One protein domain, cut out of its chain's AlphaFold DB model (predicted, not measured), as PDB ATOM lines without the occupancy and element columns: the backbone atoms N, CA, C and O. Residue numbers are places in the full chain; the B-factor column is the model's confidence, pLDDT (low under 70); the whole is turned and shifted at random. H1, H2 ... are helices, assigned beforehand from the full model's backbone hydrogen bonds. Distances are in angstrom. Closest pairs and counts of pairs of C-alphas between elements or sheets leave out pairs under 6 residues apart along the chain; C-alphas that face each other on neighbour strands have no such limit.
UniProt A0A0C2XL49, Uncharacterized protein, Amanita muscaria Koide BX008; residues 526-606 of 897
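Overview. This is residues 526 to 606 of the 897 residues of an uncharacterized protein of Amanita muscaria Koide BX008 (UniProt A0A0C2XL49). Two longer helices, H3 and H4, run side by side in opposite ways with little contact between them, and two shorter helices, H1 and H2, cross one side of this pair, H1 packing on H3 and H2 on H4. The loop with Gly 576 lies at one end of the long axis and the residues after H4 at the other. The printed part has 81 residues with four named helices, in the order H1, H2, H3, H4, and no named strand, an all-helix class. The whole is compact, with a radius of gyration of the C-alphas of 13.1 A and spans of 46 by 19 by 18 A.

Along the chain. H1 holds residues 527 to 538, 16.5 A from first to last C-alpha, and begins with C-alpha 527 at (2.933, -41.591, -26.726). H2 holds residues 543 to 549. H3, residues 556 to 571, is 22.5 A long and begins with C-alpha 556 at (17.966, -39.236, -20.185). H4, residues 582 to 600, is 26.5 A long and ends with C-alpha 600 at (22.271, -49.465, -16.321).

Arrangement. H1 and H2, a helical hairpin, only just touch, with 3 pairs of C-alphas within 8 A, the closest His 528 and Ile 545 at 7.0 A; H1 does so with residues 528 to 532 alone. Their shallow tilt is 24 degrees, opposite ways. H1 touches H3 at a steep tilt of 42 degrees, the same way; their closest C-alphas, of Ser 529 and Ala 566, are 4.7 A apart. H2 touches residues 588 to 596 of H4 at a steep tilt of 60 degrees, the closest C-alphas being those of Ser 546 and Ile 592, 5.2 A. H3 and H4 are close but not clearly touching, at a shallow tilt of 15 degrees, opposite ways; their closest C-alphas, of Val 567 and Phe 585, are 7.5 A apart. The helix packing is mostly crossed, steep tilts outnumbering shallow ones, but only just. In H1, H2, H3 and H4 every O i to N i+4 pair is within hydrogen-bond range.

Size, cuts and confidence. The farthest C-alphas, of Gly 576 and His 604, are 46.5 A apart. The printed part has no cut. The link from H1 to H2 is tight; those from H2 to H3 and from H3 to H4 are short. The mean pLDDT of the printed part is 89.9, with residue 602 and residues 604 to 605 under 70.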
ATOM      1  N   PRO A 526       4.581 -37.044 -27.134       88.31
ATOM      2  CA  PRO A 526       5.095 -38.406 -27.058       88.31
ATOM      3  C   PRO A 526       4.047 -39.386 -26.506       88.31
ATOM      4  O   PRO A 526       3.443 -39.134 -25.464       88.31
ATOM      5  N   HIS A 527       3.892 -40.552 -27.144       87.06
ATOM      6  CA  HIS A 527       2.933 -41.591 -26.726       87.06
ATOM      7  C   HIS A 527       3.075 -41.977 -25.242       87.06
ATOM      8  O   HIS A 527       2.094 -42.091 -24.515       87.06
ATOM      9  N   HIS A 528       4.313 -42.119 -24.752       91.25
ATOM     10  CA  HIS A 528       4.561 -42.447 -23.344       91.25
ATOM     11  C   HIS A 528       4.146 -41.318 -22.387       91.25
ATOM     12  O   HIS A 528       3.799 -41.613 -21.246       91.25
ATOM     13  N   SER A 529       4.131 -40.055 -22.832       93.38
ATOM     14  CA  SER A 529       3.601 -38.941 -22.035       93.38
ATOM     15  C   SER A 529       2.086 -39.056 -21.885       93.38
ATOM     16  O   SER A 529       1.590 -38.935 -20.772       93.38
ATOM     17  N   LEU A 530       1.360 -39.365 -22.968       91.31
ATOM     18  CA  LEU A 530      -0.094 -39.580 -22.927       91.31
ATOM     19  C   LEU A 530      -0.454 -40.789 -22.054       91.31
ATOM     20  O   LEU A 530      -1.314 -40.681 -21.179       91.31
ATOM     21  N   ALA A 531       0.251 -41.910 -22.228       91.38
ATOM     22  CA  ALA A 531       0.065 -43.103 -21.405       91.38
ATOM     23  C   ALA A 531       0.312 -42.810 -19.913       91.38
ATOM     24  O   ALA A 531      -0.492 -43.200 -19.067       91.38
ATOM     25  N   LEU A 532       1.379 -42.070 -19.587       95.06
ATOM     26  CA  LEU A 532       1.716 -41.697 -18.214       95.06
ATOM     27  C   LEU A 532       0.676 -40.764 -17.592       95.06
ATOM     28  O   LEU A 532       0.221 -41.005 -16.473       95.06
ATOM     29  N   THR A 533       0.279 -39.715 -18.311       94.69
ATOM     30  CA  THR A 533      -0.759 -38.789 -17.851       94.69
ATOM     31  C   THR A 533      -2.066 -39.548 -17.612       94.69
ATOM     32  O   THR A 533      -2.658 -39.397 -16.547       94.69
ATOM     33  N   SER A 534      -2.480 -40.424 -18.536       91.44
ATOM     34  CA  SER A 534      -3.683 -41.254 -18.374       91.44
ATOM     35  C   SER A 534      -3.595 -42.149 -17.135       91.44
ATOM     36  O   SER A 534      -4.523 -42.177 -16.323       91.44
ATOM     37  N   ALA A 535      -2.455 -42.821 -16.938       92.94
ATOM     38  CA  ALA A 535      -2.220 -43.691 -15.791       92.94
ATOM     39  C   ALA A 535      -2.346 -42.931 -14.461       92.94
ATOM     40  O   ALA A 535      -3.055 -43.378 -13.558       92.94
ATOM     41  N   ILE A 536      -1.728 -41.749 -14.356       93.75
ATOM     42  CA  ILE A 536      -1.780 -40.906 -13.153       93.75
ATOM     43  C   ILE A 536      -3.198 -40.374 -12.910       93.75
ATOM     44  O   ILE A 536      -3.681 -40.441 -11.778       93.75
ATOM     45  N   LEU A 537      -3.882 -39.902 -13.956       91.12
ATOM     46  CA  LEU A 537      -5.258 -39.402 -13.877       91.12
ATOM     47  C   LEU A 537      -6.262 -40.490 -13.453       91.12
ATOM     48  O   LEU A 537      -7.278 -40.181 -12.823       91.12
ATOM     49  N   LEU A 538      -5.997 -41.751 -13.813       87.12
ATOM     50  CA  LEU A 538      -6.807 -42.917 -13.440       87.12
ATOM     51  C   LEU A 538      -6.357 -43.591 -12.139       87.12
ATOM     52  O   LEU A 538      -7.053 -44.474 -11.649       87.12
ATOM     53  N   GLY A 539      -5.216 -43.194 -11.572       88.38
ATOM     54  CA  GLY A 539      -4.637 -43.856 -10.404       88.38
ATOM     55  C   GLY A 539      -4.162 -45.291 -10.671       88.38
ATOM     56  O   GLY A 539      -4.042 -46.062  -9.715       88.38
ATOM     57  N   LYS A 540      -3.898 -45.637 -11.939       90.00
ATOM     58  CA  LYS A 540      -3.338 -46.924 -12.372       90.00
ATOM     59  C   LYS A 540      -1.856 -47.021 -12.016       90.00
ATOM     60  O   LYS A 540      -1.175 -46.008 -11.836       90.00
ATOM     61  N   CYS A 541      -1.335 -48.245 -11.945       91.50
ATOM     62  CA  CYS A 541       0.099 -48.449 -11.807       91.50
ATOM     63  C   CYS A 541       0.847 -47.961 -13.061       91.50
ATOM     64  O   CYS A 541       0.315 -47.949 -14.171       91.50
ATOM     65  N   THR A 542       2.093 -47.540 -12.872       93.94
ATOM     66  CA  THR A 542       2.960 -46.959 -13.909       93.94
ATOM     67  C   THR A 542       4.145 -47.857 -14.262       93.94
ATOM     68  O   THR A 542       4.995 -47.466 -15.058       93.94
ATOM     69  N   SER A 543       4.236 -49.048 -13.665       92.44
ATOM     70  CA  SER A 543       5.429 -49.894 -13.730       92.44
ATOM     71  C   SER A 543       5.783 -50.405 -15.127       92.44
ATOM     72  O   SER A 543       6.961 -50.595 -15.422       92.44
ATOM     73  N   ASP A 544       4.801 -50.609 -16.001       93.44
ATOM     74  CA  ASP A 544       5.009 -50.951 -17.414       93.44
ATOM     75  C   ASP A 544       5.682 -49.804 -18.194       93.44
ATOM     76  O   ASP A 544       6.652 -50.034 -18.921       93.44
ATOM     77  N   ILE A 545       5.235 -48.564 -17.976       95.06
ATOM     78  CA  ILE A 545       5.842 -47.353 -18.543       95.06
ATOM     79  C   ILE A 545       7.245 -47.148 -17.961       95.06
ATOM     80  O   ILE A 545       8.202 -46.979 -18.719       95.06
ATOM     81  N   SER A 546       7.392 -47.228 -16.632       94.12
ATOM     82  CA  SER A 546       8.682 -47.100 -15.940       94.12
ATOM     83  C   SER A 546       9.700 -48.107 -16.469       94.12
ATOM     84  O   SER A 546      10.851 -47.748 -16.711       94.12
ATOM     85  N   HIS A 547       9.280 -49.353 -16.708       91.94
ATOM     86  CA  HIS A 547      10.136 -50.397 -17.266       91.94
ATOM     87  C   HIS A 547      10.671 -50.024 -18.653       91.94
ATOM     88  O   HIS A 547      11.871 -50.142 -18.883       91.94
ATOM     89  N   ILE A 548       9.818 -49.534 -19.563       92.00
ATOM     90  CA  ILE A 548      10.259 -49.103 -20.900       92.00
ATOM     91  C   ILE A 548      11.211 -47.910 -20.826       92.00
ATOM     92  O   ILE A 548      12.235 -47.915 -21.509       92.00
ATOM     93  N   LEU A 549      10.897 -46.903 -20.009       93.06
ATOM     94  CA  LEU A 549      11.729 -45.701 -19.886       93.06
ATOM     95  C   LEU A 549      13.063 -45.970 -19.184       93.06
ATOM     96  O   LEU A 549      14.019 -45.231 -19.381       93.06
ATOM     97  N   SER A 550      13.150 -47.052 -18.412       91.50
ATOM     98  CA  SER A 550      14.380 -47.468 -17.733       91.50
ATOM     99  C   SER A 550      15.307 -48.319 -18.604       91.50
ATOM    100  O   SER A 550      16.407 -48.665 -18.167       91.50
ATOM    101  N   LEU A 551      14.890 -48.677 -19.826       89.50
ATOM    102  CA  LEU A 551      15.738 -49.427 -20.749       89.50
ATOM    103  C   LEU A 551      16.966 -48.591 -21.152       89.50
ATOM    104  O   LEU A 551      16.826 -47.398 -21.426       89.50
ATOM    105  N   PRO A 552      18.161 -49.197 -21.299       86.75
ATOM    106  CA  PRO A 552      19.373 -48.475 -21.700       86.75
ATOM    107  C   PRO A 552      19.280 -47.805 -23.078       86.75
ATOM    108  O   PRO A 552      20.064 -46.920 -23.391       86.75
ATOM    109  N   THR A 553      18.325 -48.229 -23.910       87.69
ATOM    110  CA  THR A 553      18.064 -47.650 -25.233       87.69
ATOM    111  C   THR A 553      17.374 -46.286 -25.179       87.69
ATOM    112  O   THR A 553      17.282 -45.635 -26.212       87.69
ATOM    113  N   VAL A 554      16.839 -45.875 -24.024       90.19
ATOM    114  CA  VAL A 554      16.154 -44.586 -23.851       90.19
ATOM    115  C   VAL A 554      17.111 -43.600 -23.185       90.19
ATOM    116  O   VAL A 554      17.621 -43.866 -22.093       90.19
ATOM    117  N   SER A 555      17.369 -42.462 -23.838       90.75
ATOM    118  CA  SER A 555      18.287 -41.448 -23.311       90.75
ATOM    119  C   SER A 555      17.657 -40.665 -22.153       90.75
ATOM    120  O   SER A 555      16.437 -40.529 -22.067       90.75
ATOM    121  N   MET A 556      18.479 -40.094 -21.265       89.56
ATOM    122  CA  MET A 556      17.966 -39.236 -20.185       89.56
ATOM    123  C   MET A 556      17.233 -37.998 -20.711       89.56
ATOM    124  O   MET A 556      16.251 -37.575 -20.109       89.56
ATOM    125  N   ASN A 557      17.656 -37.445 -21.851       92.75
ATOM    126  CA  ASN A 557      16.982 -36.301 -22.465       92.75
ATOM    127  C   ASN A 557      15.568 -36.668 -22.937       92.75
ATOM    128  O   ASN A 557      14.637 -35.891 -22.727       92.75
ATOM    129  N   ASP A 558      15.391 -37.865 -23.504       93.00
ATOM    130  CA  ASP A 558      14.068 -38.357 -23.903       93.00
ATOM    131  C   ASP A 558      13.163 -38.554 -22.686       93.00
ATOM    132  O   ASP A 558      11.995 -38.172 -22.721       93.00
ATOM    133  N   ILE A 559      13.704 -39.095 -21.586       94.31
ATOM    134  CA  ILE A 559      12.968 -39.255 -20.324       94.31
ATOM    135  C   ILE A 559      12.508 -37.889 -19.805       94.31
ATOM    136  O   ILE A 559      11.324 -37.720 -19.520       94.31
ATOM    137  N   VAL A 560      13.404 -36.899 -19.739       95.31
ATOM    138  CA  VAL A 560      13.068 -35.541 -19.280       95.31
ATOM    139  C   VAL A 560      12.010 -34.899 -20.179       95.31
ATOM    140  O   VAL A 560      11.065 -34.313 -19.658       95.31
ATOM    141  N   ASN A 561      12.102 -35.045 -21.504       95.25
ATOM    142  CA  ASN A 561      11.092 -34.523 -22.432       95.25
ATOM    143  C   ASN A 561       9.724 -35.198 -22.213       95.25
ATOM    144  O   ASN A 561       8.701 -34.524 -22.091       95.25
ATOM    145  N   ILE A 562       9.698 -36.529 -22.081       95.31
ATOM    146  CA  ILE A 562       8.467 -37.288 -21.816       95.31
ATOM    147  C   ILE A 562       7.822 -36.843 -20.498       95.31
ATOM    148  O   ILE A 562       6.609 -36.614 -20.458       95.31
ATOM    149  N   LEU A 563       8.628 -36.694 -19.443       97.00
ATOM    150  CA  LEU A 563       8.207 -36.230 -18.122       97.00
ATOM    151  C   LEU A 563       7.691 -34.787 -18.160       97.00
ATOM    152  O   LEU A 563       6.620 -34.514 -17.622       97.00
ATOM    153  N   HIS A 564       8.406 -33.881 -18.834       96.62
ATOM    154  CA  HIS A 564       8.033 -32.470 -18.985       96.62
ATOM    155  C   HIS A 564       6.681 -32.322 -19.686       96.62
ATOM    156  O   HIS A 564       5.795 -31.622 -19.192       96.62
ATOM    157  N   ARG A 565       6.466 -33.062 -20.779       95.31
ATOM    158  CA  ARG A 565       5.168 -33.093 -21.464       95.31
ATOM    159  C   ARG A 565       4.072 -33.702 -20.597       95.31
ATOM    160  O   ARG A 565       2.967 -33.170 -20.573       95.31
ATOM    161  N   ALA A 566       4.357 -34.768 -19.854       95.94
ATOM    162  CA  ALA A 566       3.361 -35.400 -18.994       95.94
ATOM    163  C   ALA A 566       2.897 -34.482 -17.851       95.94
ATOM    164  O   ALA A 566       1.691 -34.379 -17.621       95.94
ATOM    165  N   VAL A 567       3.812 -33.773 -17.174       95.88
ATOM    166  CA  VAL A 567       3.434 -32.801 -16.131       95.88
ATOM    167  C   VAL A 567       2.696 -31.601 -16.721       95.88
ATOM    168  O   VAL A 567       1.695 -31.170 -16.158       95.88
ATOM    169  N   GLN A 568       3.092 -31.130 -17.911       94.81
ATOM    170  CA  GLN A 568       2.364 -30.078 -18.623       94.81
ATOM    171  C   GLN A 568       0.903 -30.472 -18.884       94.81
ATOM    172  O   GLN A 568       0.016 -29.624 -18.805       94.81
ATOM    173  N   LEU A 569       0.645 -31.742 -19.203       94.12
ATOM    174  CA  LEU A 569      -0.712 -32.249 -19.387       94.12
ATOM    175  C   LEU A 569      -1.467 -32.408 -18.069       94.12
ATOM    176  O   LEU A 569      -2.647 -32.082 -18.025       94.12
ATOM    177  N   LEU A 570      -0.814 -32.881 -17.006       94.25
ATOM    178  CA  LEU A 570      -1.448 -33.033 -15.692       94.25
ATOM    179  C   LEU A 570      -1.923 -31.687 -15.131       94.25
ATOM    180  O   LEU A 570      -3.072 -31.600 -14.706       94.25
ATOM    181  N   ASP A 571      -1.102 -30.640 -15.236       92.25
ATOM    182  CA  ASP A 571      -1.447 -29.287 -14.777       92.25
ATOM    183  C   ASP A 571      -2.714 -28.736 -15.457       92.25
ATOM    184  O   ASP A 571      -3.491 -28.005 -14.845       92.25
ATOM    185  N   ARG A 572      -2.966 -29.099 -16.726       90.88
ATOM    186  CA  ARG A 572      -4.192 -28.691 -17.445       90.88
ATOM    187  C   ARG A 572      -5.460 -29.291 -16.827       90.88
ATOM    188  O   ARG A 572      -6.544 -28.759 -17.049       90.88
ATOM    189  N   HIS A 573      -5.327 -30.374 -16.056       88.19
ATOM    190  CA  HIS A 573      -6.425 -31.168 -15.495       88.19
ATOM    191  C   HIS A 573      -6.519 -31.089 -13.962       88.19
ATOM    192  O   HIS A 573      -7.264 -31.858 -13.345       88.19
ATOM    193  N   ASP A 574      -5.813 -30.146 -13.334       82.69
ATOM    194  CA  ASP A 574      -5.808 -29.948 -11.877       82.69
ATOM    195  C   ASP A 574      -7.178 -29.492 -11.318       82.69
ATOM    196  O   ASP A 574      -7.440 -29.631 -10.124       82.69
ATOM    197  N   ASN A 575      -8.108 -29.029 -12.171       82.69
ATOM    198  CA  ASN A 575      -9.458 -28.568 -11.790       82.69
ATOM    199  C   ASN A 575      -9.446 -27.516 -10.657       82.69
ATOM    200  O   ASN A 575     -10.311 -27.520  -9.785       82.69
ATOM    201  N   GLY A 576      -8.439 -26.637 -10.648       81.50
ATOM    202  CA  GLY A 576      -8.262 -25.599  -9.627       81.50
ATOM    203  C   GLY A 576      -7.605 -26.074  -8.325       81.50
ATOM    204  O   GLY A 576      -7.305 -25.244  -7.472       81.50
ATOM    205  N   VAL A 577      -7.332 -27.375  -8.172       85.81
ATOM    206  CA  VAL A 577      -6.561 -27.912  -7.042       85.81
ATOM    207  C   VAL A 577      -5.093 -27.958  -7.438       85.81
ATOM    208  O   VAL A 577      -4.650 -28.890  -8.109       85.81
ATOM    209  N   LEU A 578      -4.350 -26.934  -7.025       84.50
ATOM    210  CA  LEU A 578      -2.931 -26.800  -7.326       84.50
ATOM    211  C   LEU A 578      -2.153 -28.056  -6.891       84.50
ATOM    212  O   LEU A 578      -2.298 -28.521  -5.759       84.50
ATOM    213  N   HIS A 579      -1.315 -28.586  -7.784       88.50
ATOM    214  CA  HIS A 579      -0.389 -29.689  -7.499       88.50
ATOM    215  C   HIS A 579      -1.057 -31.017  -7.114       88.50
ATOM    216  O   HIS A 579      -0.422 -31.884  -6.503       88.50
ATOM    217  N   ARG A 580      -2.322 -31.229  -7.499       92.12
ATOM    218  CA  ARG A 580      -3.076 -32.449  -7.171       92.12
ATOM    219  C   ARG A 580      -2.343 -33.727  -7.582       92.12
ATOM    220  O   ARG A 580      -2.343 -34.707  -6.837       92.12
ATOM    221  N   TYR A 581      -1.734 -33.731  -8.767       94.38
ATOM    222  CA  TYR A 581      -1.066 -34.913  -9.325       94.38
ATOM    223  C   TYR A 581       0.455 -34.924  -9.133       94.38
ATOM    224  O   TYR A 581       1.083 -35.967  -9.340       94.38
ATOM    225  N   THR A 582       1.047 -33.809  -8.691       95.06
ATOM    226  CA  THR A 582       2.494 -33.662  -8.467       95.06
ATOM    227  C   THR A 582       3.085 -34.760  -7.570       95.06
ATOM    228  O   THR A 582       4.102 -35.332  -7.970       95.06
ATOM    229  N   PRO A 583       2.465 -35.154  -6.435       95.12
ATOM    230  CA  PRO A 583       3.022 -36.214  -5.602       95.12
ATOM    231  C   PRO A 583       3.153 -37.572  -6.316       95.12
ATOM    232  O   PRO A 583       4.185 -38.239  -6.231       95.12
ATOM    233  N   ASN A 584       2.115 -37.989  -7.053       94.88
ATOM    234  CA  ASN A 584       2.128 -39.268  -7.770       94.88
ATOM    235  C   ASN A 584       3.111 -39.225  -8.952       94.88
ATOM    236  O   ASN A 584       3.811 -40.204  -9.210       94.88
ATOM    237  N   PHE A 585       3.214 -38.073  -9.622       96.69
ATOM    238  CA  PHE A 585       4.199 -37.835 -10.675       96.69
ATOM    239  C   PHE A 585       5.645 -37.917 -10.152       96.69
ATOM    240  O   PHE A 585       6.462 -38.623 -10.736       96.69
ATOM    241  N   MET A 586       5.961 -37.293  -9.012       96.88
ATOM    242  CA  MET A 586       7.270 -37.451  -8.358       96.88
ATOM    243  C   MET A 586       7.547 -38.910  -7.976       96.88
ATOM    244  O   MET A 586       8.654 -39.407  -8.181       96.88
ATOM    245  N   GLY A 587       6.531 -39.621  -7.475       96.00
ATOM    246  CA  GLY A 587       6.612 -41.055  -7.207       96.00
ATOM    247  C   GLY A 587       7.023 -41.866  -8.439       96.00
ATOM    248  O   GLY A 587       7.886 -42.740  -8.349       96.00
ATOM    249  N   PHE A 588       6.454 -41.554  -9.602       96.12
ATOM    250  CA  PHE A 588       6.841 -42.171 -10.869       96.12
ATOM    251  C   PHE A 588       8.301 -41.881 -11.252       96.12
ATOM    252  O   PHE A 588       9.007 -42.785 -11.695       96.12
ATOM    253  N   ILE A 589       8.794 -40.660 -11.033       96.56
ATOM    254  CA  ILE A 589      10.198 -40.336 -11.323       96.56
ATOM    255  C   ILE A 589      11.147 -41.141 -10.423       96.56
ATOM    256  O   ILE A 589      12.113 -41.718 -10.919       96.56
ATOM    257  N   ILE A 590      10.833 -41.264  -9.128       96.12
ATOM    258  CA  ILE A 590      11.571 -42.128  -8.188       96.12
ATOM    259  C   ILE A 590      11.624 -43.575  -8.708       96.12
ATOM    260  O   ILE A 590      12.668 -44.229  -8.649       96.12
ATOM    261  N   GLU A 591      10.510 -44.071  -9.250       94.44
ATOM    262  CA  GLU A 591      10.418 -45.401  -9.855       94.44
ATOM    263  C   GLU A 591      11.390 -45.570 -11.031       94.44
ATOM    264  O   GLU A 591      12.152 -46.541 -11.064       94.44
ATOM    265  N   ILE A 592      11.405 -44.610 -11.965       94.44
ATOM    266  CA  ILE A 592      12.329 -44.610 -13.106       94.44
ATOM    267  C   ILE A 592      13.773 -44.554 -12.623       94.44
ATOM    268  O   ILE A 592      14.570 -45.383 -13.047       94.44
ATOM    269  N   CYS A 593      14.128 -43.619 -11.737       92.25
ATOM    270  CA  CYS A 593      15.501 -43.474 -11.247       92.25
ATOM    271  C   CYS A 593      16.021 -44.789 -10.659       92.25
ATOM    272  O   CYS A 593      17.128 -45.224 -10.980       92.25
ATOM    273  N   ARG A 594      15.190 -45.482  -9.873       90.75
ATOM    274  CA  ARG A 594      15.531 -46.780  -9.287       90.75
ATOM    275  C   ARG A 594      15.721 -47.876 -10.338       90.75
ATOM    276  O   ARG A 594      16.673 -48.653 -10.241       90.75
ATOM    277  N   TYR A 595      14.820 -47.988 -11.315       88.88
ATOM    278  CA  TYR A 595      14.923 -49.018 -12.355       88.88
ATOM    279  C   TYR A 595      16.042 -48.735 -13.357       88.88
ATOM    280  O   TYR A 595      16.759 -49.666 -13.734       88.88
ATOM    281  N   ALA A 596      16.232 -47.476 -13.745       87.50
ATOM    282  CA  ALA A 596      17.329 -47.034 -14.595       87.50
ATOM    283  C   ALA A 596      18.675 -47.306 -13.915       87.50
ATOM    284  O   ALA A 596      19.539 -47.912 -14.542       87.50
ATOM    285  N   CYS A 597      18.811 -46.986 -12.620       85.69
ATOM    286  CA  CYS A 597      19.984 -47.340 -11.819       85.69
ATOM    287  C   CYS A 597      20.268 -48.852 -11.900       85.69
ATOM    288  O   CYS A 597      21.314 -49.260 -12.399       85.69
ATOM    289  N   LYS A 598      19.298 -49.712 -11.556       85.38
ATOM    290  CA  LYS A 598      19.477 -51.178 -11.601       85.38
ATOM    291  C   LYS A 598      19.819 -51.730 -12.987       85.38
ATOM    292  O   LYS A 598      20.624 -52.650 -13.099       85.38
ATOM    293  N   THR A 599      19.176 -51.216 -14.032       81.56
ATOM    294  CA  THR A 599      19.322 -51.750 -15.395       81.56
ATOM    295  C   THR A 599      20.633 -51.293 -16.026       81.56
ATOM    296  O   THR A 599      21.313 -52.082 -16.680       81.56
ATOM    297  N   ARG A 600      21.027 -50.037 -15.793       80.25
ATOM    298  CA  ARG A 600      22.271 -49.465 -16.321       80.25
ATOM    299  C   ARG A 600      23.505 -49.891 -15.530       80.25
ATOM    300  O   ARG A 600      24.572 -49.940 -16.120       80.25
ATOM    301  N   MET A 601      23.369 -50.324 -14.272       70.44
ATOM    302  CA  MET A 601      24.467 -50.931 -13.494       70.44
ATOM    303  C   MET A 601      25.112 -52.151 -14.165       70.44
ATOM    304  O   MET A 601      26.261 -52.469 -13.879       70.44
ATOM    305  N   GLN A 602      24.406 -52.840 -15.066       67.94
ATOM    306  CA  GLN A 602      24.990 -53.946 -15.835       67.94
ATOM    307  C   GLN A 602      26.019 -53.467 -16.878       67.94
ATOM    308  O   GLN A 602      26.750 -54.278 -17.443       67.94
ATOM    309  N   LEU A 603      26.088 -52.157 -17.131       70.69
ATOM    310  CA  LEU A 603      27.039 -51.499 -18.014       70.69
ATOM    311  C   LEU A 603      28.049 -50.750 -17.128       70.69
ATOM    312  O   LEU A 603      27.765 -49.663 -16.641       70.69
ATOM    313  N   HIS A 604      29.227 -51.337 -16.903       59.31
ATOM    314  CA  HIS A 604      30.267 -50.877 -15.961       59.31
ATOM    315  C   HIS A 604      30.813 -49.437 -16.161       59.31
ATOM    316  O   HIS A 604      31.731 -49.039 -15.455       59.31
ATOM    317  N   SER A 605      30.301 -48.642 -17.105       67.06
ATOM    318  CA  SER A 605      30.875 -47.352 -17.517       67.06
ATOM    319  C   SER A 605      30.139 -46.103 -17.001       67.06
ATOM    320  O   SER A 605      30.384 -45.024 -17.534       67.06
ATOM    321  N   LEU A 606      29.204 -46.217 -16.046       76.62
ATOM    322  CA  LEU A 606      28.254 -45.135 -15.700       76.62
ATOM    323  C   LEU A 606      28.056 -44.912 -14.179       76.62
ATOM    324  O   LEU A 606      26.928 -44.721 -13.721       76.62
TER     325      LEU A 606